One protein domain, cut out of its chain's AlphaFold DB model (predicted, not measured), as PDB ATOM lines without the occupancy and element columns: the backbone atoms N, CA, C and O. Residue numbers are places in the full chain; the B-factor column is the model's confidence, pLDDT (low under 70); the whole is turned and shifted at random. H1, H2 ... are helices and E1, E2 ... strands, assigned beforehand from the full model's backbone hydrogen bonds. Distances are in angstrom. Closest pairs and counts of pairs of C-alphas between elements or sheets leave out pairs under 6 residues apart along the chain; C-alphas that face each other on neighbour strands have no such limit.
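Overview. This is residues 325 to 337, 344 to 353, 371 to 404 and 557 to 638 of the 638 residues of the protein "Mannose-6-phosphate isomerase" of Eubacterium plexicaudatum ASF492 (UniProt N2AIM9). One strongly twisted antiparallel sheet is folded over on itself into two layers partly face to face: the long strands E4, E8 and E5 lie side by side and each turns back sharply along its length. The short helix H3 packs at the first residue of E5 and the last of E7, with H2 near it, while beyond E7 the edge strand E1 runs on into E2, which leads away from the fold; E2 and H1 lie farthest out. The printed part has 139 residues, with eight named strands and three named helices in the order E1 E2 H1 H2 H3 E3 E4 E5 E6 E7 E8, and its class is mostly strand. The sheet is branched at E5, and its neighbour pairs are antiparallel. The whole is compact, with a radius of gyration of the C-alphas of 14.7 A and spans of 38 by 34 by 30 A.

Arrangement. E1, residues 328 to 331, is an edge strand antiparallel to E7, residues 611 to 615, at 155 degrees; N 330 and O 611 are 2.9 A apart, within hydrogen-bond range. Residues 330 to 331 of E1 also pair antiparallel with residues 372 to 373. E1 runs on into E2, residues 333 to 337, at 32 degrees; E2 pairs with no named strand. H1, residues 344 to 347, is not on the sheet. H2, residues 383 to 389, only just fails to be on it, with 4 pairs of C-alphas within 10 A. H3, residues 391 to 394, is close to H2 but not clearly touching, the closest C-alphas being those of Trp 387 and Phe 394 at 7.2 A. H3 is on the sheet at a height of 6.6 A; its closest C-alpha pair with E7 is Leu 393 and Pro 615, at 4.9 A. E3, residues 562 to 566, and E4, residues 570 to 585, form a hairpin, with N 564 and O 572 2.8 A apart. On the other side of E4 is E8, residues 619 to 634, antiparallel at 162 degrees, with N 573 and O 631 at 2.8 A. E8 has E5, residues 589 to 601, on its other side, with N 591 and O 632 at 2.8 A. Beside E5, E7 and E6, residues 604 to 607, lie on one side and E8 on the other. E7 pairs with residues 589 to 593 of E5, with N 592 and O 612 at 2.8 A. E5 and E6 form a hairpin, with N 606 and O 599 at 2.8 A. In H2 every O i to N i+4 pair is within hydrogen-bond range; H1 and H3 are too short for such a pair.

Along the chain. E1 begins at C-alpha 328, at (11.831, 40.930, 17.508), and E2 spans 13.1 A. H2 spans 9.9 A, between the four-residue helices H1 and H3. E4, with 16 residues, bends by 163 degrees at residue 573, and its first and last C-alphas are 15.5 A apart. E5 bends by 152 degrees at residue 598 and spans 14.8 A; E7 spans 13.2 A. E8 bends by 145 degrees at residue 626, with C-alpha 626 at (-3.607, 36.250, 31.496), spans 17.3 A and ends with C-alpha 634 at (22.416, 32.181, 26.848).

Size, cuts and confidence. The C-alphas farthest apart are those of Gln 346 and Arg 638, at 43.1 A. Three cuts leave out residues 338 to 343, 354 to 370 and 405 to 556, with C-alpha gaps of 12.3, 14.4 and 25.9 A. The links printed whole are tight. Mean pLDDT of the printed part is 92.1; residue 399 and residues 636 to 638 are under 70, and 638 is the chain's last residue.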
ATOM      1  N   LYS A 325      15.082  49.549  21.987       71.38
ATOM      2  CA  LYS A 325      15.475  48.352  21.255       71.38
ATOM      3  C   LYS A 325      14.189  47.635  20.882       71.38
ATOM      4  O   LYS A 325      13.301  47.492  21.710       71.38
ATOM      5  N   GLU A 326      14.041  47.294  19.617       82.31
ATOM      6  CA  GLU A 326      12.803  46.707  19.126       82.31
ATOM      7  C   GLU A 326      12.671  45.258  19.622       82.31
ATOM      8  O   GLU A 326      13.643  44.504  19.567       82.31
ATOM      9  N   ILE A 327      11.482  44.859  20.089       94.50
ATOM     10  CA  ILE A 327      11.176  43.441  20.327       94.50
ATOM     11  C   ILE A 327      11.078  42.749  18.969       94.50
ATOM     12  O   ILE A 327      10.309  43.182  18.115       94.50
ATOM     13  N   LEU A 328      11.827  41.665  18.773       96.44
ATOM     14  CA  LEU A 328      11.831  40.930  17.508       96.44
ATOM     15  C   LEU A 328      10.815  39.793  17.584       96.44
ATOM     16  O   LEU A 328      11.077  38.804  18.258       96.44
ATOM     17  N   PHE A 329       9.675  39.903  16.911       98.12
ATOM     18  CA  PHE A 329       8.715  38.805  16.783       98.12
ATOM     19  C   PHE A 329       9.138  37.871  15.655       98.12
ATOM     20  O   PHE A 329       9.500  38.340  14.578       98.12
ATOM     21  N   LEU A 330       9.074  36.561  15.879       97.56
ATOM     22  CA  LEU A 330       9.577  35.547  14.951       97.56
ATOM     23  C   LEU A 330       8.447  34.756  14.297       97.56
ATOM     24  O   LEU A 330       7.483  34.360  14.955       97.56
ATOM     25  N   GLU A 331       8.565  34.519  12.992       95.50
ATOM     26  CA  GLU A 331       7.756  33.545  12.264       95.50
ATOM     27  C   GLU A 331       8.309  32.141  12.523       95.50
ATOM     28  O   GLU A 331       9.475  31.885  12.208       95.50
ATOM     29  N   PRO A 332       7.505  31.245  13.125       90.44
ATOM     30  CA  PRO A 332       7.944  29.894  13.413       90.44
ATOM     31  C   PRO A 332       8.107  29.074  12.131       90.44
ATOM     32  O   PRO A 332       7.358  29.249  11.168       90.44
ATOM     33  N   VAL A 333       9.018  28.103  12.158       94.38
ATOM     34  CA  VAL A 333       9.186  27.120  11.077       94.38
ATOM     35  C   VAL A 333       8.609  25.780  11.525       94.38
ATOM     36  O   VAL A 333       9.037  25.218  12.526       94.38
ATOM     37  N   CYS A 334       7.616  25.260  10.804       96.06
ATOM     38  CA  CYS A 334       6.988  23.974  11.123       96.06
ATOM     39  C   CYS A 334       7.541  22.840  10.252       96.06
ATOM     40  O   CYS A 334       7.720  23.024   9.048       96.06
ATOM     41  N   THR A 335       7.742  21.658  10.838       94.12
ATOM     42  CA  THR A 335       8.195  20.457  10.123       94.12
ATOM     43  C   THR A 335       7.211  19.299  10.273       94.12
ATOM     44  O   THR A 335       6.683  19.025  11.351       94.12
ATOM     45  N   GLU A 336       6.976  18.591   9.169       93.62
ATOM     46  CA  GLU A 336       6.167  17.370   9.137       93.62
ATOM     47  C   GLU A 336       7.000  16.161   9.576       93.62
ATOM     48  O   GLU A 336       8.125  15.956   9.110       93.62
ATOM     49  N   ASN A 337       6.436  15.319  10.443       92.38
ATOM     50  CA  ASN A 337       7.112  14.136  10.967       92.38
ATOM     51  C   ASN A 337       6.142  12.950  10.995       92.38
ATOM     52  O   ASN A 337       4.957  13.116  11.242       92.38
ATOM     53  N   LEU A 344      -0.488  21.688  16.599       97.94
ATOM     54  CA  LEU A 344       0.228  22.899  16.164       97.94
ATOM     55  C   LEU A 344      -0.622  23.774  15.224       97.94
ATOM     56  O   LEU A 344      -0.665  24.996  15.358       97.94
ATOM     57  N   LYS A 345      -1.391  23.152  14.327       96.69
ATOM     58  CA  LYS A 345      -2.340  23.849  13.451       96.69
ATOM     59  C   LYS A 345      -3.621  24.271  14.181       96.69
ATOM     60  O   LYS A 345      -4.125  25.372  13.971       96.69
ATOM     61  N   GLN A 346      -4.179  23.396  15.015       96.44
ATOM     62  CA  GLN A 346      -5.503  23.589  15.618       96.44
ATOM     63  C   GLN A 346      -5.501  24.476  16.864       96.44
ATOM     64  O   GLN A 346      -6.472  25.193  17.079       96.44
ATOM     65  N   GLU A 347      -4.441  24.433  17.667       96.88
ATOM     66  CA  GLU A 347      -4.362  25.136  18.953       96.88
ATOM     67  C   GLU A 347      -3.433  26.349  18.942       96.88
ATOM     68  O   GLU A 347      -3.644  27.272  19.728       96.88
ATOM     69  N   PHE A 348      -2.394  26.335  18.102       97.19
ATOM     70  CA  PHE A 348      -1.442  27.446  17.966       97.19
ATOM     71  C   PHE A 348      -1.633  28.230  16.663       97.19
ATOM     72  O   PHE A 348      -1.129  29.341  16.532       97.19
ATOM     73  N   HIS A 349      -2.411  27.688  15.719       95.56
ATOM     74  CA  HIS A 349      -2.764  28.346  14.461       95.56
ATOM     75  C   HIS A 349      -1.556  28.756  13.609       95.56
ATOM     76  O   HIS A 349      -1.606  29.767  12.904       95.56
ATOM     77  N   TYR A 350      -0.479  27.965  13.646       95.88
ATOM     78  CA  TYR A 350       0.683  28.209  12.802       95.88
ATOM     79  C   TYR A 350       0.330  28.038  11.326       95.88
ATOM     80  O   TYR A 350      -0.215  27.017  10.909       95.88
ATOM     81  N   SER A 351       0.659  29.057  10.535       89.75
ATOM     82  CA  SER A 351       0.338  29.136   9.107       89.75
ATOM     83  C   SER A 351       1.024  28.035   8.291       89.75
ATOM     84  O   SER A 351       0.434  27.516   7.346       89.75
ATOM     85  N   SER A 352       2.240  27.649   8.685       90.31
ATOM     86  CA  SER A 352       3.033  26.591   8.057       90.31
ATOM     87  C   SER A 352       2.708  25.176   8.551       90.31
ATOM     88  O   SER A 352       3.293  24.227   8.041       90.31
ATOM     89  N   ALA A 353       1.821  25.008   9.541       95.06
ATOM     90  CA  ALA A 353       1.491  23.689  10.081       95.06
ATOM     91  C   ALA A 353       0.427  22.963   9.231       95.06
ATOM     92  O   ALA A 353      -0.631  23.510   8.897       95.06
ATOM     93  N   GLY A 371      14.344  31.076  11.695       95.31
ATOM     94  CA  GLY A 371      13.179  31.925  11.901       95.31
ATOM     95  C   GLY A 371      13.356  33.304  11.268       95.31
ATOM     96  O   GLY A 371      14.452  33.862  11.231       95.31
ATOM     97  N   THR A 372      12.258  33.881  10.789       96.50
ATOM     98  CA  THR A 372      12.253  35.207  10.152       96.50
ATOM     99  C   THR A 372      11.592  36.229  11.067       96.50
ATOM    100  O   THR A 372      10.550  35.948  11.654       96.50
ATOM    101  N   VAL A 373      12.153  37.434  11.186       95.38
ATOM    102  CA  VAL A 373      11.524  38.505  11.976       95.38
ATOM    103  C   VAL A 373      10.299  39.070  11.249       95.38
ATOM    104  O   VAL A 373      10.342  39.333  10.048       95.38
ATOM    105  N   LYS A 374       9.194  39.275  11.974       93.44
ATOM    106  CA  LYS A 374       7.905  39.740  11.431       93.44
ATOM    107  C   LYS A 374       7.751  41.259  11.396       93.44
ATOM    108  O   LYS A 374       6.902  41.757  10.659       93.44
ATOM    109  N   ASN A 375       8.484  41.991  12.234       86.69
ATOM    110  CA  ASN A 375       8.187  43.393  12.533       86.69
ATOM    111  C   ASN A 375       9.390  44.340  12.441       86.69
ATOM    112  O   ASN A 375      10.551  43.931  12.478       86.69
ATOM    113  N   GLY A 376       9.026  45.617  12.297       78.94
ATOM    114  CA  GLY A 376       9.885  46.793  12.190       78.94
ATOM    115  C   GLY A 376      11.115  46.617  11.326       78.94
ATOM    116  O   GLY A 376      11.023  46.104  10.212       78.94
ATOM    117  N   ARG A 377      12.258  47.129  11.791       74.44
ATOM    118  CA  ARG A 377      13.404  47.390  10.900       74.44
ATOM    119  C   ARG A 377      14.078  46.126  10.371       74.44
ATOM    120  O   ARG A 377      14.817  46.197   9.398       74.44
ATOM    121  N   PHE A 378      13.841  44.994  11.031       80.06
ATOM    122  CA  PHE A 378      14.397  43.697  10.659       80.06
ATOM    123  C   PHE A 378      13.364  42.772  10.009       80.06
ATOM    124  O   PHE A 378      13.664  41.603   9.777       80.06
ATOM    125  N   ALA A 379      12.153  43.261   9.724       86.25
ATOM    126  CA  ALA A 379      11.112  42.456   9.103       86.25
ATOM    127  C   ALA A 379      11.617  41.798   7.805       86.25
ATOM    128  O   ALA A 379      12.145  42.466   6.917       86.25
ATOM    129  N   GLY A 380      11.445  40.481   7.700       86.69
ATOM    130  CA  GLY A 380      11.904  39.678   6.565       86.69
ATOM    131  C   GLY A 380      13.344  39.164   6.665       86.69
ATOM    132  O   GLY A 380      13.717  38.328   5.847       86.69
ATOM    133  N   MET A 381      14.136  39.599   7.650       88.81
ATOM    134  CA  MET A 381      15.486  39.071   7.884       88.81
ATOM    135  C   MET A 381      15.454  37.800   8.733       88.81
ATOM    136  O   MET A 381      14.598  37.643   9.612       88.81
ATOM    137  N   HIS A 382      16.420  36.913   8.500       96.81
ATOM    138  CA  HIS A 382      16.596  35.709   9.306       96.81
ATOM    139  C   HIS A 382      17.253  36.013  10.659       96.81
ATOM    140  O   HIS A 382      18.072  36.930  10.781       96.81
ATOM    141  N   LEU A 383      16.931  35.228  11.692       96.50
ATOM    142  CA  LEU A 383      17.490  35.423  13.029       96.50
ATOM    143  C   LEU A 383      19.014  35.233  13.029       96.50
ATOM    144  O   LEU A 383      19.712  35.984  13.717       96.50
ATOM    145  N   SER A 384      19.548  34.302  12.229       95.19
ATOM    146  CA  SER A 384      21.002  34.121  12.087       95.19
ATOM    147  C   SER A 384      21.706  35.346  11.482       95.19
ATOM    148  O   SER A 384      22.800  35.719  11.919       95.19
ATOM    149  N   GLU A 385      21.069  36.028  10.526       89.38
ATOM    150  CA  GLU A 385      21.600  37.245   9.905       89.38
ATOM    151  C   GLU A 385      21.648  38.391  10.913       89.38
ATOM    152  O   GLU A 385      22.647  39.107  10.995       89.38
ATOM    153  N   ILE A 386      20.592  38.552  11.713       88.69
ATOM    154  CA  ILE A 386      20.522  39.596  12.740       88.69
ATOM    155  C   ILE A 386      21.518  39.302  13.862       88.69
ATOM    156  O   ILE A 386      22.196  40.220  14.317       88.69
ATOM    157  N   TRP A 387      21.667  38.041  14.280       90.69
ATOM    158  CA  TRP A 387      22.689  37.634  15.249       90.69
ATOM    159  C   TRP A 387      24.090  38.059  14.803       90.69
ATOM    160  O   TRP A 387      24.837  38.644  15.585       90.69
ATOM    161  N   LYS A 388      24.425  37.822  13.531       82.50
ATOM    162  CA  LYS A 388      25.738  38.144  12.968       82.50
ATOM    163  C   LYS A 388      25.947  39.642  12.741       82.50
ATOM    164  O   LYS A 388      27.026  40.159  13.012       82.50
ATOM    165  N   ASN A 389      24.938  40.332  12.214       74.19
ATOM    166  CA  ASN A 389      25.061  41.725  11.775       74.19
ATOM    167  C   ASN A 389      24.723  42.737  12.881       74.19
ATOM    168  O   ASN A 389      25.089  43.905  12.782       74.19
ATOM    169  N   CYS A 390      23.987  42.317  13.909       77.31
ATOM    170  CA  CYS A 390      23.554  43.145  15.035       77.31
ATOM    171  C   CYS A 390      23.749  42.427  16.389       77.31
ATOM    172  O   CYS A 390      22.811  42.359  17.195       77.31
ATOM    173  N   PRO A 391      24.953  41.910  16.689       81.44
ATOM    174  CA  PRO A 391      25.194  41.083  17.872       81.44
ATOM    175  C   PRO A 391      24.981  41.801  19.213       81.44
ATOM    176  O   PRO A 391      24.645  41.173  20.221       81.44
ATOM    177  N   GLN A 392      25.059  43.131  19.220       77.12
ATOM    178  CA  GLN A 392      24.744  43.989  20.363       77.12
ATOM    179  C   GLN A 392      23.285  43.879  20.837       77.12
ATOM    180  O   GLN A 392      22.981  44.243  21.972       77.12
ATOM    181  N   LEU A 393      22.368  43.383  19.993       83.19
ATOM    182  CA  LEU A 393      20.987  43.092  20.400       83.19
ATOM    183  C   LEU A 393      20.892  41.867  21.310       83.19
ATOM    184  O   LEU A 393      19.888  41.707  21.993       83.19
ATOM    185  N   PHE A 394      21.924  41.026  21.340       90.50
ATOM    186  CA  PHE A 394      21.919  39.753  22.052       90.50
ATOM    187  C   PHE A 394      23.007  39.659  23.127       90.50
ATOM    188  O   PHE A 394      23.333  38.554  23.572       90.50
ATOM    189  N   GLY A 395      23.620  40.789  23.502       83.56
ATOM    190  CA  GLY A 395      24.737  40.813  24.450       83.56
ATOM    191  C   GLY A 395      25.870  39.901  23.974       83.56
ATOM    192  O   GLY A 395      26.372  39.063  24.725       83.56
ATOM    193  N   SER A 396      26.173  39.962  22.679       82.00
ATOM    194  CA  SER A 396      27.123  39.087  21.998       82.00
ATOM    195  C   SER A 396      28.102  39.911  21.169       82.00
ATOM    196  O   SER A 396      27.834  41.069  20.855       82.00
ATOM    197  N   ASP A 397      29.213  39.295  20.783       74.44
ATOM    198  CA  ASP A 397      30.151  39.827  19.789       74.44
ATOM    199  C   ASP A 397      29.829  39.338  18.361       74.44
ATOM    200  O   ASP A 397      30.460  39.763  17.395       74.44
ATOM    201  N   GLY A 398      28.827  38.460  18.219       72.44
ATOM    202  CA  GLY A 398      28.378  37.912  16.935       72.44
ATOM    203  C   GLY A 398      29.268  36.801  16.409       72.44
ATOM    204  O   GLY A 398      29.084  36.344  15.280       72.44
ATOM    205  N   THR A 399      30.234  36.359  17.213       66.19
ATOM    206  CA  THR A 399      31.013  35.170  16.918       66.19
ATOM    207  C   THR A 399      30.179  33.926  17.236       66.19
ATOM    208  O   THR A 399      29.321  33.938  18.122       66.19
ATOM    209  N   LYS A 400      30.423  32.843  16.485       82.88
ATOM    210  CA  LYS A 400      29.663  31.579  16.545       82.88
ATOM    211  C   LYS A 400      28.187  31.739  16.145       82.88
ATOM    212  O   LYS A 400      27.716  32.813  15.774       82.88
ATOM    213  N   GLU A 401      27.471  30.626  16.156       90.56
ATOM    214  CA  GLU A 401      26.046  30.573  15.837       90.56
ATOM    215  C   GLU A 401      25.197  31.030  17.030       90.56
ATOM    216  O   GLU A 401      25.636  30.987  18.183       90.56
ATOM    217  N   PHE A 402      23.960  31.454  16.757       94.50
ATOM    218  CA  PHE A 402      22.978  31.714  17.808       94.50
ATOM    219  C   PHE A 402      22.836  30.460  18.695       94.50
ATOM    220  O   PHE A 402      22.718  29.362  18.153       94.50
ATOM    221  N   PRO A 403      22.856  30.573  20.032       93.81
ATOM    222  CA  PRO A 403      23.142  29.420  20.888       93.81
ATOM    223  C   PRO A 403      21.942  28.521  21.205       93.81
ATOM    224  O   PRO A 403      22.144  27.421  21.716       93.81
ATOM    225  N   LEU A 404      20.708  28.967  20.949       95.12
ATOM    226  CA  LEU A 404      19.494  28.282  21.413       95.12
ATOM    227  C   LEU A 404      18.580  27.861  20.268       95.12
ATOM    228  O   LEU A 404      18.532  28.494  19.218       95.12
ATOM    229  N   PRO A 557       4.946  30.693  41.768       97.62
ATOM    230  CA  PRO A 557       4.329  31.980  42.039       97.62
ATOM    231  C   PRO A 557       4.142  32.792  40.749       97.62
ATOM    232  O   PRO A 557       5.050  32.888  39.921       97.62
ATOM    233  N   VAL A 558       2.959  33.391  40.619       97.69
ATOM    234  CA  VAL A 558       2.554  34.253  39.499       97.69
ATOM    235  C   VAL A 558       3.270  35.606  39.530       97.69
ATOM    236  O   VAL A 558       3.756  36.041  40.575       97.69
ATOM    237  N   ASN A 559       3.295  36.300  38.392       97.56
ATOM    238  CA  ASN A 559       3.842  37.645  38.212       97.56
ATOM    239  C   ASN A 559       5.319  37.766  38.625       97.56
ATOM    240  O   ASN A 559       5.734  38.740  39.253       97.56
ATOM    241  N   ARG A 560       6.130  36.765  38.273       96.69
ATOM    242  CA  ARG A 560       7.589  36.774  38.445       96.69
ATOM    243  C   ARG A 560       8.258  35.826  37.453       96.69
ATOM    244  O   ARG A 560       7.635  34.880  36.977       96.69
ATOM    245  N   MET A 561       9.550  36.035  37.211       96.81
ATOM    246  CA  MET A 561      10.389  35.058  36.517       96.81
ATOM    247  C   MET A 561      10.820  33.958  37.488       96.81
ATOM    248  O   MET A 561      11.551  34.212  38.448       96.81
ATOM    249  N   ASN A 562      10.348  32.733  37.261       97.94
ATOM    250  CA  ASN A 562      10.722  31.569  38.055       97.94
ATOM    251  C   ASN A 562      11.791  30.771  37.316       97.94
ATOM    252  O   ASN A 562      11.495  30.168  36.287       97.94
ATOM    253  N   LEU A 563      13.021  30.762  37.837       97.62
ATOM    254  CA  LEU A 563      14.109  29.969  37.272       97.62
ATOM    255  C   LEU A 563      13.760  28.485  37.358       97.62
ATOM    256  O   LEU A 563      13.583  27.935  38.445       97.62
ATOM    257  N   LEU A 564      13.693  27.846  36.198       96.88
ATOM    258  CA  LEU A 564      13.590  26.410  36.097       96.88
ATOM    259  C   LEU A 564      15.010  25.839  36.075       96.88
ATOM    260  O   LEU A 564      15.457  25.262  37.069       96.88
ATOM    261  N   LEU A 565      15.727  25.945  34.967       96.06
ATOM    262  CA  LEU A 565      17.047  25.331  34.807       96.06
ATOM    263  C   LEU A 565      18.099  26.410  34.589       96.06
ATOM    264  O   LEU A 565      17.858  27.367  33.862       96.06
ATOM    265  N   ASP A 566      19.260  26.209  35.203       95.69
ATOM    266  CA  ASP A 566      20.475  26.978  34.969       95.69
ATOM    267  C   ASP A 566      21.614  25.992  34.694       95.69
ATOM    268  O   ASP A 566      22.093  25.324  35.611       95.69
ATOM    269  N   CYS A 567      21.995  25.831  33.426       92.94
ATOM    270  CA  CYS A 567      23.037  24.890  33.006       92.94
ATOM    271  C   CYS A 567      24.228  25.624  32.373       92.94
ATOM    272  O   CYS A 567      24.259  26.849  32.320       92.94
ATOM    273  N   ALA A 568      25.237  24.893  31.893       92.62
ATOM    274  CA  ALA A 568      26.421  25.501  31.275       92.62
ATOM    275  C   ALA A 568      26.111  26.309  29.995       92.62
ATOM    276  O   ALA A 568      26.915  27.147  29.597       92.62
ATOM    277  N   TYR A 569      24.952  26.072  29.379       93.88
ATOM    278  CA  TYR A 569      24.593  26.593  28.061       93.88
ATOM    279  C   TYR A 569      23.545  27.700  28.131       93.88
ATOM    280  O   TYR A 569      23.671  28.734  27.472       93.88
ATOM    281  N   PHE A 570      22.514  27.495  28.950       96.38
ATOM    282  CA  PHE A 570      21.370  28.388  29.021       96.38
ATOM    283  C   PHE A 570      20.691  28.378  30.382       96.38
ATOM    284  O   PHE A 570      20.839  27.451  31.185       96.38
ATOM    285  N   SER A 571      19.900  29.422  30.594       97.75
ATOM    286  CA  SER A 571      18.944  29.519  31.689       97.75
ATOM    287  C   SER A 571      17.534  29.582  31.105       97.75
ATOM    288  O   SER A 571      17.326  30.192  30.055       97.75
ATOM    289  N   ILE A 572      16.565  28.946  31.763       98.19
ATOM    290  CA  ILE A 572      15.155  28.949  31.349       98.19
ATOM    291  C   ILE A 572      14.245  29.253  32.534       98.19
ATOM    292  O   ILE A 572      14.439  28.748  33.643       98.19
ATOM    293  N   TYR A 573      13.240  30.078  32.278       98.31
ATOM    294  CA  TYR A 573      12.329  30.647  33.250       98.31
ATOM    295  C   TYR A 573      10.878  30.424  32.824       98.31
ATOM    296  O   TYR A 573      10.546  30.599  31.652       98.31
ATOM    297  N   LYS A 574      10.003  30.138  33.791       98.50
ATOM    298  CA  LYS A 574       8.544  30.166  33.611       98.50
ATOM    299  C   LYS A 574       7.956  31.438  34.210       98.50
ATOM    300  O   LYS A 574       8.325  31.836  35.319       98.50
ATOM    301  N   ILE A 575       7.031  32.050  33.478       98.50
ATOM    302  CA  ILE A 575       6.335  33.275  33.869       98.50
ATOM    303  C   ILE A 575       4.836  33.054  33.678       98.50
ATOM    304  O   ILE A 575       4.351  33.009  32.551       98.50
ATOM    305  N   ASP A 576       4.099  32.953  34.778       98.44
ATOM    306  CA  ASP A 576       2.639  33.009  34.755       98.44
ATOM    307  C   ASP A 576       2.209  34.447  35.043       98.44
ATOM    308  O   ASP A 576       2.557  34.999  36.087       98.44
ATOM    309  N   VAL A 577       1.481  35.069  34.121       98.31
ATOM    310  CA  VAL A 577       1.013  36.455  34.239       98.31
ATOM    311  C   VAL A 577      -0.473  36.454  34.552       98.31
ATOM    312  O   VAL A 577      -1.260  35.850  33.823       98.31
ATOM    313  N   ALA A 578      -0.847  37.171  35.607       97.62
ATOM    314  CA  ALA A 578      -2.227  37.469  35.957       97.62
ATOM    315  C   ALA A 578      -2.357  38.956  36.304       97.62
ATOM    316  O   ALA A 578      -1.869  39.417  37.341       97.62
ATOM    317  N   GLY A 579      -3.020  39.720  35.437       97.25
ATOM    318  CA  GLY A 579      -3.138  41.169  35.580       97.25
ATOM    319  C   GLY A 579      -1.967  41.894  34.925       97.25
ATOM    320  O   GLY A 579      -1.874  41.891  33.704       97.25
ATOM    321  N   GLU A 580      -1.119  42.555  35.708       96.50
ATOM    322  CA  GLU A 580      -0.002  43.362  35.207       96.50
ATOM    323  C   GLU A 580       1.240  43.154  36.084       96.50
ATOM    324  O   GLU A 580       1.149  43.185  37.313       96.50
ATOM    325  N   VAL A 581       2.397  42.941  35.458       96.81
ATOM    326  CA  VAL A 581       3.694  42.808  36.129       96.81
ATOM    327  C   VAL A 581       4.769  43.535  35.339       96.81
ATOM    328  O   VAL A 581       4.842  43.428  34.119       96.81
ATOM    329  N   ARG A 582       5.639  44.251  36.048       96.00
ATOM    330  CA  ARG A 582       6.836  44.870  35.481       96.00
ATOM    331  C   ARG A 582       8.053  44.017  35.819       96.00
ATOM    332  O   ARG A 582       8.241  43.651  36.978       96.00
ATOM    333  N   LEU A 583       8.844  43.695  34.806       94.12
ATOM    334  CA  LEU A 583      10.065  42.903  34.900       94.12
ATOM    335  C   LEU A 583      11.228  43.693  34.294       94.12
ATOM    336  O   LEU A 583      11.023  44.620  33.516       94.12
ATOM    337  N   GLU A 584      12.449  43.308  34.645       90.69
ATOM    338  CA  GLU A 584      13.665  43.893  34.083       90.69
ATOM    339  C   GLU A 584      14.334  42.887  33.152       90.69
ATOM    340  O   GLU A 584      14.550  41.730  33.516       90.69
ATOM    341  N   GLN A 585      14.680  43.330  31.946       92.31
ATOM    342  CA  GLN A 585      15.566  42.590  31.063       92.31
ATOM    343  C   GLN A 585      17.006  42.911  31.483       92.31
ATOM    344  O   GLN A 585      17.490  44.020  31.256       92.31
ATOM    345  N   THR A 586      17.676  41.950  32.120       89.06
ATOM    346  CA  THR A 586      19.086  42.073  32.544       89.06
ATOM    347  C   THR A 586      20.002  41.028  31.910       89.06
ATOM    348  O   THR A 586      21.207  41.035  32.145       89.06
ATOM    349  N   GLU A 587      19.429  40.102  31.149       94.12
ATOM    350  CA  GLU A 587      20.141  39.007  30.493       94.12
ATOM    351  C   GLU A 587      20.707  39.457  29.129       94.12
ATOM    352  O   GLU A 587      20.306  40.500  28.608       94.12
ATOM    353  N   PRO A 588      21.595  38.687  28.474       93.81
ATOM    354  CA  PRO A 588      22.060  39.019  27.122       93.81
ATOM    355  C   PRO A 588      20.923  39.198  26.109       93.81
ATOM    356  O   PRO A 588      20.990  40.040  25.228       93.81
ATOM    357  N   PHE A 589      19.857  38.419  26.243       96.62
ATOM    358  CA  PHE A 589      18.558  38.599  25.591       96.62
ATOM    359  C   PHE A 589      17.535  37.733  26.336       96.62
ATOM    360  O   PHE A 589      17.924  36.888  27.140       96.62
ATOM    361  N   LEU A 590      16.242  37.895  26.067       98.19
ATOM    362  CA  LEU A 590      15.234  36.900  26.450       98.19
ATOM    363  C   LEU A 590      14.556  36.360  25.194       98.19
ATOM    364  O   LEU A 590      13.903  37.113  24.478       98.19
ATOM    365  N   ALA A 591      14.710  35.064  24.939       98.44
ATOM    366  CA  ALA A 591      13.946  34.310  23.955       98.44
ATOM    367  C   ALA A 591      12.644  33.845  24.612       98.44
ATOM    368  O   ALA A 591      12.663  32.970  25.473       98.44
ATOM    369  N   VAL A 592      11.522  34.466  24.253       98.62
ATOM    370  CA  VAL A 592      10.237  34.297  24.938       98.62
ATOM    371  C   VAL A 592       9.219  33.637  24.014       98.62
ATOM    372  O   VAL A 592       9.032  34.061  22.879       98.62
ATOM    373  N   SER A 593       8.539  32.609  24.517       98.81
ATOM    374  CA  SER A 593       7.424  31.934  23.845       98.81
ATOM    375  C   SER A 593       6.162  32.049  24.693       98.81
ATOM    376  O   SER A 593       6.189  31.700  25.874       98.81
ATOM    377  N   VAL A 594       5.060  32.515  24.106       98.75
ATOM    378  CA  VAL A 594       3.743  32.563  24.756       98.75
ATOM    379  C   VAL A 594       3.041  31.229  24.523       98.75
ATOM    380  O   VAL A 594       2.674  30.889  23.401       98.75
ATOM    381  N   LEU A 595       2.863  30.451  25.584       98.44
ATOM    382  CA  LEU A 595       2.435  29.051  25.497       98.44
ATOM    383  C   LEU A 595       0.965  28.857  25.891       98.44
ATOM    384  O   LEU A 595       0.320  27.924  25.412       98.44
ATOM    385  N   GLU A 596       0.407  29.769  26.690       98.19
ATOM    386  CA  GLU A 596      -1.025  29.829  26.997       98.19
ATOM    387  C   GLU A 596      -1.524  31.277  27.060       98.19
ATOM    388  O   GLU A 596      -0.777  32.189  27.414       98.19
ATOM    389  N   GLY A 597      -2.814  31.475  26.774       98.31
ATOM    390  CA  GLY A 597      -3.503  32.745  26.988       98.31
ATOM    391  C   GLY A 597      -3.149  33.854  25.994       98.31
ATOM    392  O   GLY A 597      -2.760  33.596  24.852       98.31
ATOM    393  N   ALA A 598      -3.369  35.097  26.417       98.56
ATOM    394  CA  ALA A 598      -3.087  36.296  25.636       98.56
ATOM    395  C   ALA A 598      -2.917  37.523  26.540       98.56
ATOM    396  O   ALA A 598      -3.377  37.558  27.688       98.56
ATOM    397  N   GLY A 599      -2.274  38.548  25.998       98.38
ATOM    398  CA  GLY A 599      -1.940  39.754  26.727       98.38
ATOM    399  C   GLY A 599      -1.144  40.739  25.887       98.38
ATOM    400  O   GLY A 599      -1.333  40.844  24.677       98.38
ATOM    401  N   TYR A 600      -0.260  41.463  26.556       97.88
ATOM    402  CA  TYR A 600       0.633  42.452  25.986       97.88
ATOM    403  C   TYR A 600       2.029  42.311  26.589       97.88
ATOM    404  O   TYR A 600       2.163  42.056  27.791       97.88
ATOM    405  N   VAL A 601       3.045  42.521  25.755       97.00
ATOM    406  CA  VAL A 601       4.419  42.833  26.162       97.00
ATOM    407  C   VAL A 601       4.650  44.298  25.803       97.00
ATOM    408  O   VAL A 601       4.691  44.650  24.627       97.00
ATOM    409  N   ASP A 602       4.728  45.164  26.810       92.31
ATOM    410  CA  ASP A 602       4.558  46.614  26.690       92.31
ATOM    411  C   ASP A 602       3.330  46.990  25.834       92.31
ATOM    412  O   ASP A 602       2.197  46.673  26.193       92.31
ATOM    413  N   GLU A 603       3.534  47.680  24.709       86.31
ATOM    414  CA  GLU A 603       2.495  48.051  23.752       86.31
ATOM    415  C   GLU A 603       2.101  46.929  22.776       86.31
ATOM    416  O   GLU A 603       1.088  47.053  22.083       86.31
ATOM    417  N   TYR A 604       2.870  45.838  22.701       92.81
ATOM    418  CA  TYR A 604       2.688  44.806  21.684       92.81
ATOM    419  C   TYR A 604       1.687  43.744  22.143       92.81
ATOM    420  O   TYR A 604       1.936  43.086  23.155       92.81
ATOM    421  N   PRO A 605       0.572  43.530  21.421       96.56
ATOM    422  CA  PRO A 605      -0.343  42.441  21.731       96.56
ATOM    423  C   PRO A 605       0.331  41.099  21.448       96.56
ATOM    424  O   PRO A 605       0.956  40.925  20.404       96.56
ATOM    425  N   VAL A 606       0.155  40.147  22.360       98.44
ATOM    426  CA  VAL A 606       0.677  38.785  22.232       98.44
ATOM    427  C   VAL A 606      -0.384  37.749  22.581       98.44
ATOM    428  O   VAL A 606      -1.298  37.999  23.373       98.44
ATOM    429  N   LYS A 607      -0.271  36.560  22.001       98.12
ATOM    430  CA  LYS A 607      -1.172  35.424  22.224       98.12
ATOM    431  C   LYS A 607      -0.412  34.103  22.170       98.12
ATOM    432  O   LYS A 607       0.713  34.049  21.685       98.12
ATOM    433  N   LYS A 608      -1.055  33.029  22.637       98.50
ATOM    434  CA  LYS A 608      -0.571  31.650  22.486       98.50
ATOM    435  C   LYS A 608      -0.041  31.414  21.063       98.50
ATOM    436  O   LYS A 608      -0.770  31.617  20.093       98.50
ATOM    437  N   GLY A 609       1.211  30.972  20.983       97.88
ATOM    438  CA  GLY A 609       1.959  30.724  19.751       97.88
ATOM    439  C   GLY A 609       2.881  31.860  19.306       97.88
ATOM    440  O   GLY A 609       3.659  31.675  18.377       97.88
ATOM    441  N   ASP A 610       2.848  33.024  19.952       98.38
ATOM    442  CA  ASP A 610       3.811  34.074  19.630       98.38
ATOM    443  C   ASP A 610       5.189  33.764  20.232       98.38
ATOM    444  O   ASP A 610       5.320  33.377  21.399       98.38
ATOM    445  N   HIS A 611       6.221  33.985  19.422       98.56
ATOM    446  CA  HIS A 611       7.626  33.844  19.786       98.56
ATOM    447  C   HIS A 611       8.342  35.168  19.532       98.56
ATOM    448  O   HIS A 611       8.144  35.794  18.488       98.56
ATOM    449  N   LEU A 612       9.162  35.614  20.482       98.44
ATOM    450  CA  LEU A 612       9.847  36.900  20.396       98.44
ATOM    451  C   LEU A 612      11.222  36.898  21.075       98.44
ATOM    452  O   LEU A 612      11.503  36.088  21.957       98.44
ATOM    453  N   ILE A 613      12.063  37.857  20.691       98.31
ATOM    454  CA  ILE A 613      13.300  38.214  21.384       98.31
ATOM    455  C   ILE A 613      13.131  39.590  22.026       98.31
ATOM    456  O   ILE A 613      12.845  40.567  21.331       98.31
ATOM    457  N   ILE A 614      13.372  39.677  23.335       97.38
ATOM    458  CA  ILE A 614      13.578  40.946  24.043       97.38
ATOM    459  C   ILE A 614      15.097  41.210  24.097       97.38
ATOM    460  O   ILE A 614      15.811  40.443  24.758       97.38
ATOM    461  N   PRO A 615      15.612  42.239  23.393       93.69
ATOM    462  CA  PRO A 615      17.052  42.476  23.257       93.69
ATOM    463  C   PRO A 615      17.791  42.783  24.564       93.69
ATOM    464  O   PRO A 615      17.204  43.258  25.535       93.69
ATOM    465  N   ALA A 616      19.113  42.610  24.543       87.50
ATOM    466  CA  ALA A 616      20.036  43.055  25.587       87.50
ATOM    467  C   ALA A 616      19.797  44.522  25.929       87.50
ATOM    468  O   ALA A 616      19.753  45.350  25.020       87.50
ATOM    469  N   GLY A 617      19.720  44.894  27.205       80.06
ATOM    470  CA  GLY A 617      19.594  46.304  27.593       80.06
ATOM    471  C   GLY A 617      18.298  46.955  27.101       80.06
ATOM    472  O   GLY A 617      18.276  48.156  26.846       80.06
ATOM    473  N   TYR A 618      17.237  46.160  26.927       84.19
ATOM    474  CA  TYR A 618      15.875  46.667  26.744       84.19
ATOM    475  C   TYR A 618      15.384  47.420  27.991       84.19
ATOM    476  O   TYR A 618      14.600  48.359  27.879       84.19
ATOM    477  N   GLY A 619      15.887  47.032  29.169       84.56
ATOM    478  CA  GLY A 619      15.503  47.599  30.457       84.56
ATOM    479  C   GLY A 619      14.161  47.058  30.944       84.56
ATOM    480  O   GLY A 619      13.839  45.881  30.753       84.56
ATOM    481  N   SER A 620      13.386  47.932  31.578       86.94
ATOM    482  CA  SER A 620      12.096  47.601  32.177       86.94
ATOM    483  C   SER A 620      11.036  47.339  31.111       86.94
ATOM    484  O   SER A 620      10.812  48.191  30.250       86.94
ATOM    485  N   PHE A 621      10.333  46.212  31.211       92.38
ATOM    486  CA  PHE A 621       9.191  45.879  30.359       92.38
ATOM    487  C   PHE A 621       7.989  45.426  31.191       92.38
ATOM    488  O   PHE A 621       8.120  44.897  32.298       92.38
ATOM    489  N   CYS A 622       6.793  45.655  30.666       94.44
ATOM    490  CA  CYS A 622       5.527  45.314  31.292       94.44
ATOM    491  C   CYS A 622       4.888  44.111  30.591       94.44
ATOM    492  O   CYS A 622       4.767  44.082  29.371       94.44
ATOM    493  N   LEU A 623       4.440  43.129  31.365       98.19
ATOM    494  CA  LEU A 623       3.576  42.053  30.900       98.19
ATOM    495  C   LEU A 623       2.177  42.275  31.458       98.19
ATOM    496  O   LEU A 623       2.000  42.390  32.672       98.19
ATOM    497  N   LYS A 624       1.175  42.292  30.580       97.50
ATOM    498  CA  LYS A 624      -0.218  42.522  30.969       97.50
ATOM    499  C   LYS A 624      -1.152  41.508  30.336       97.50
ATOM    500  O   LYS A 624      -1.160  41.371  29.123       97.50
ATOM    501  N   GLY A 625      -1.993  40.847  31.120       97.88
ATOM    502  CA  GLY A 625      -2.998  39.906  30.629       97.88
ATOM    503  C   GLY A 625      -3.140  38.675  31.513       97.88
ATOM    504  O   GLY A 625      -2.876  38.727  32.713       97.88
ATOM    505  N   ASN A 626      -3.581  37.580  30.896       98.38
ATOM    506  CA  ASN A 626      -3.607  36.250  31.496       98.38
ATOM    507  C   ASN A 626      -2.933  35.294  30.516       98.38
ATOM    508  O   ASN A 626      -3.536  34.915  29.509       98.38
ATOM    509  N   MET A 627      -1.668  34.975  30.774       98.38
ATOM    510  CA  MET A 627      -0.828  34.206  29.855       98.38
ATOM    511  C   MET A 627       0.291  33.472  30.589       98.38
ATOM    512  O   MET A 627       0.746  33.927  31.638       98.38
ATOM    513  N   MET A 628       0.748  32.360  30.014       98.44
ATOM    514  CA  MET A 628       1.938  31.634  30.464       98.44
ATOM    515  C   MET A 628       3.023  31.753  29.402       98.44
ATOM    516  O   MET A 628       2.778  31.467  28.226       98.44
ATOM    517  N   LEU A 629       4.209  32.190  29.818       98.56
ATOM    518  CA  LEU A 629       5.371  32.350  28.959       98.56
ATOM    519  C   LEU A 629       6.536  31.500  29.461       98.56
ATOM    520  O   LEU A 629       6.761  31.380  30.669       98.56
ATOM    521  N   MET A 630       7.326  30.996  28.519       98.62
ATOM    522  CA  MET A 630       8.658  30.475  28.793       98.62
ATOM    523  C   MET A 630       9.693  31.435  28.219       98.62
ATOM    524  O   MET A 630       9.596  31.810  27.053       98.62
ATOM    525  N   ALA A 631      10.665  31.833  29.035       98.44
ATOM    526  CA  ALA A 631      11.758  32.708  28.635       98.44
ATOM    527  C   ALA A 631      13.093  31.981  28.806       98.44
ATOM    528  O   ALA A 631      13.325  31.376  29.849       98.44
ATOM    529  N   SER A 632      13.982  32.055  27.823       98.38
ATOM    530  CA  SER A 632      15.331  31.494  27.913       98.38
ATOM    531  C   SER A 632      16.399  32.491  27.485       98.38
ATOM    532  O   SER A 632      16.130  33.471  26.788       98.38
ATOM    533  N   THR A 633      17.625  32.270  27.946       97.88
ATOM    534  CA  THR A 633      18.779  33.099  27.594       97.88
ATOM    535  C   THR A 633      20.064  32.284  27.571       97.88
ATOM    536  O   THR A 633      20.138  31.217  28.186       97.88
ATOM    537  N   LYS A 634      21.078  32.783  26.860       93.94
ATOM    538  CA  LYS A 634      22.416  32.181  26.848       93.94
ATOM    539  C   LYS A 634      23.143  32.452  28.163       93.94
ATOM    540  O   LYS A 634      22.910  33.468  28.814       93.94
ATOM    541  N   LYS A 635      24.107  31.600  28.511       88.31
ATOM    542  CA  LYS A 635      25.078  31.939  29.556       88.31
ATOM    543  C   LYS A 635      26.000  33.079  29.113       88.31
ATOM    544  O   LYS A 635      26.441  33.125  27.965       88.31
ATOM    545  N   ASN A 636      26.327  33.969  30.050       68.69
ATOM    546  CA  ASN A 636      27.429  34.912  29.878       68.69
ATOM    547  C   ASN A 636      28.737  34.128  29.742       68.69
ATOM    548  O   ASN A 636      29.036  33.285  30.594       68.69
ATOM    549  N   GLU A 637      29.507  34.413  28.693       59.09
ATOM    550  CA  GLU A 637      30.902  33.983  28.630       59.09
ATOM    551  C   GLU A 637      31.624  34.657  29.814       59.09
ATOM    552  O   GLU A 637      31.542  35.875  29.981       59.09
ATOM    553  N   ARG A 638      32.188  33.849  30.719       36.12
ATOM    554  CA  ARG A 638      32.922  34.329  31.898       36.12
ATOM    555  C   ARG A 638      34.365  34.646  31.565       36.12
ATOM    556  O   ARG A 638      34.957  33.857  30.795       36.12
TER     557      ARG A 638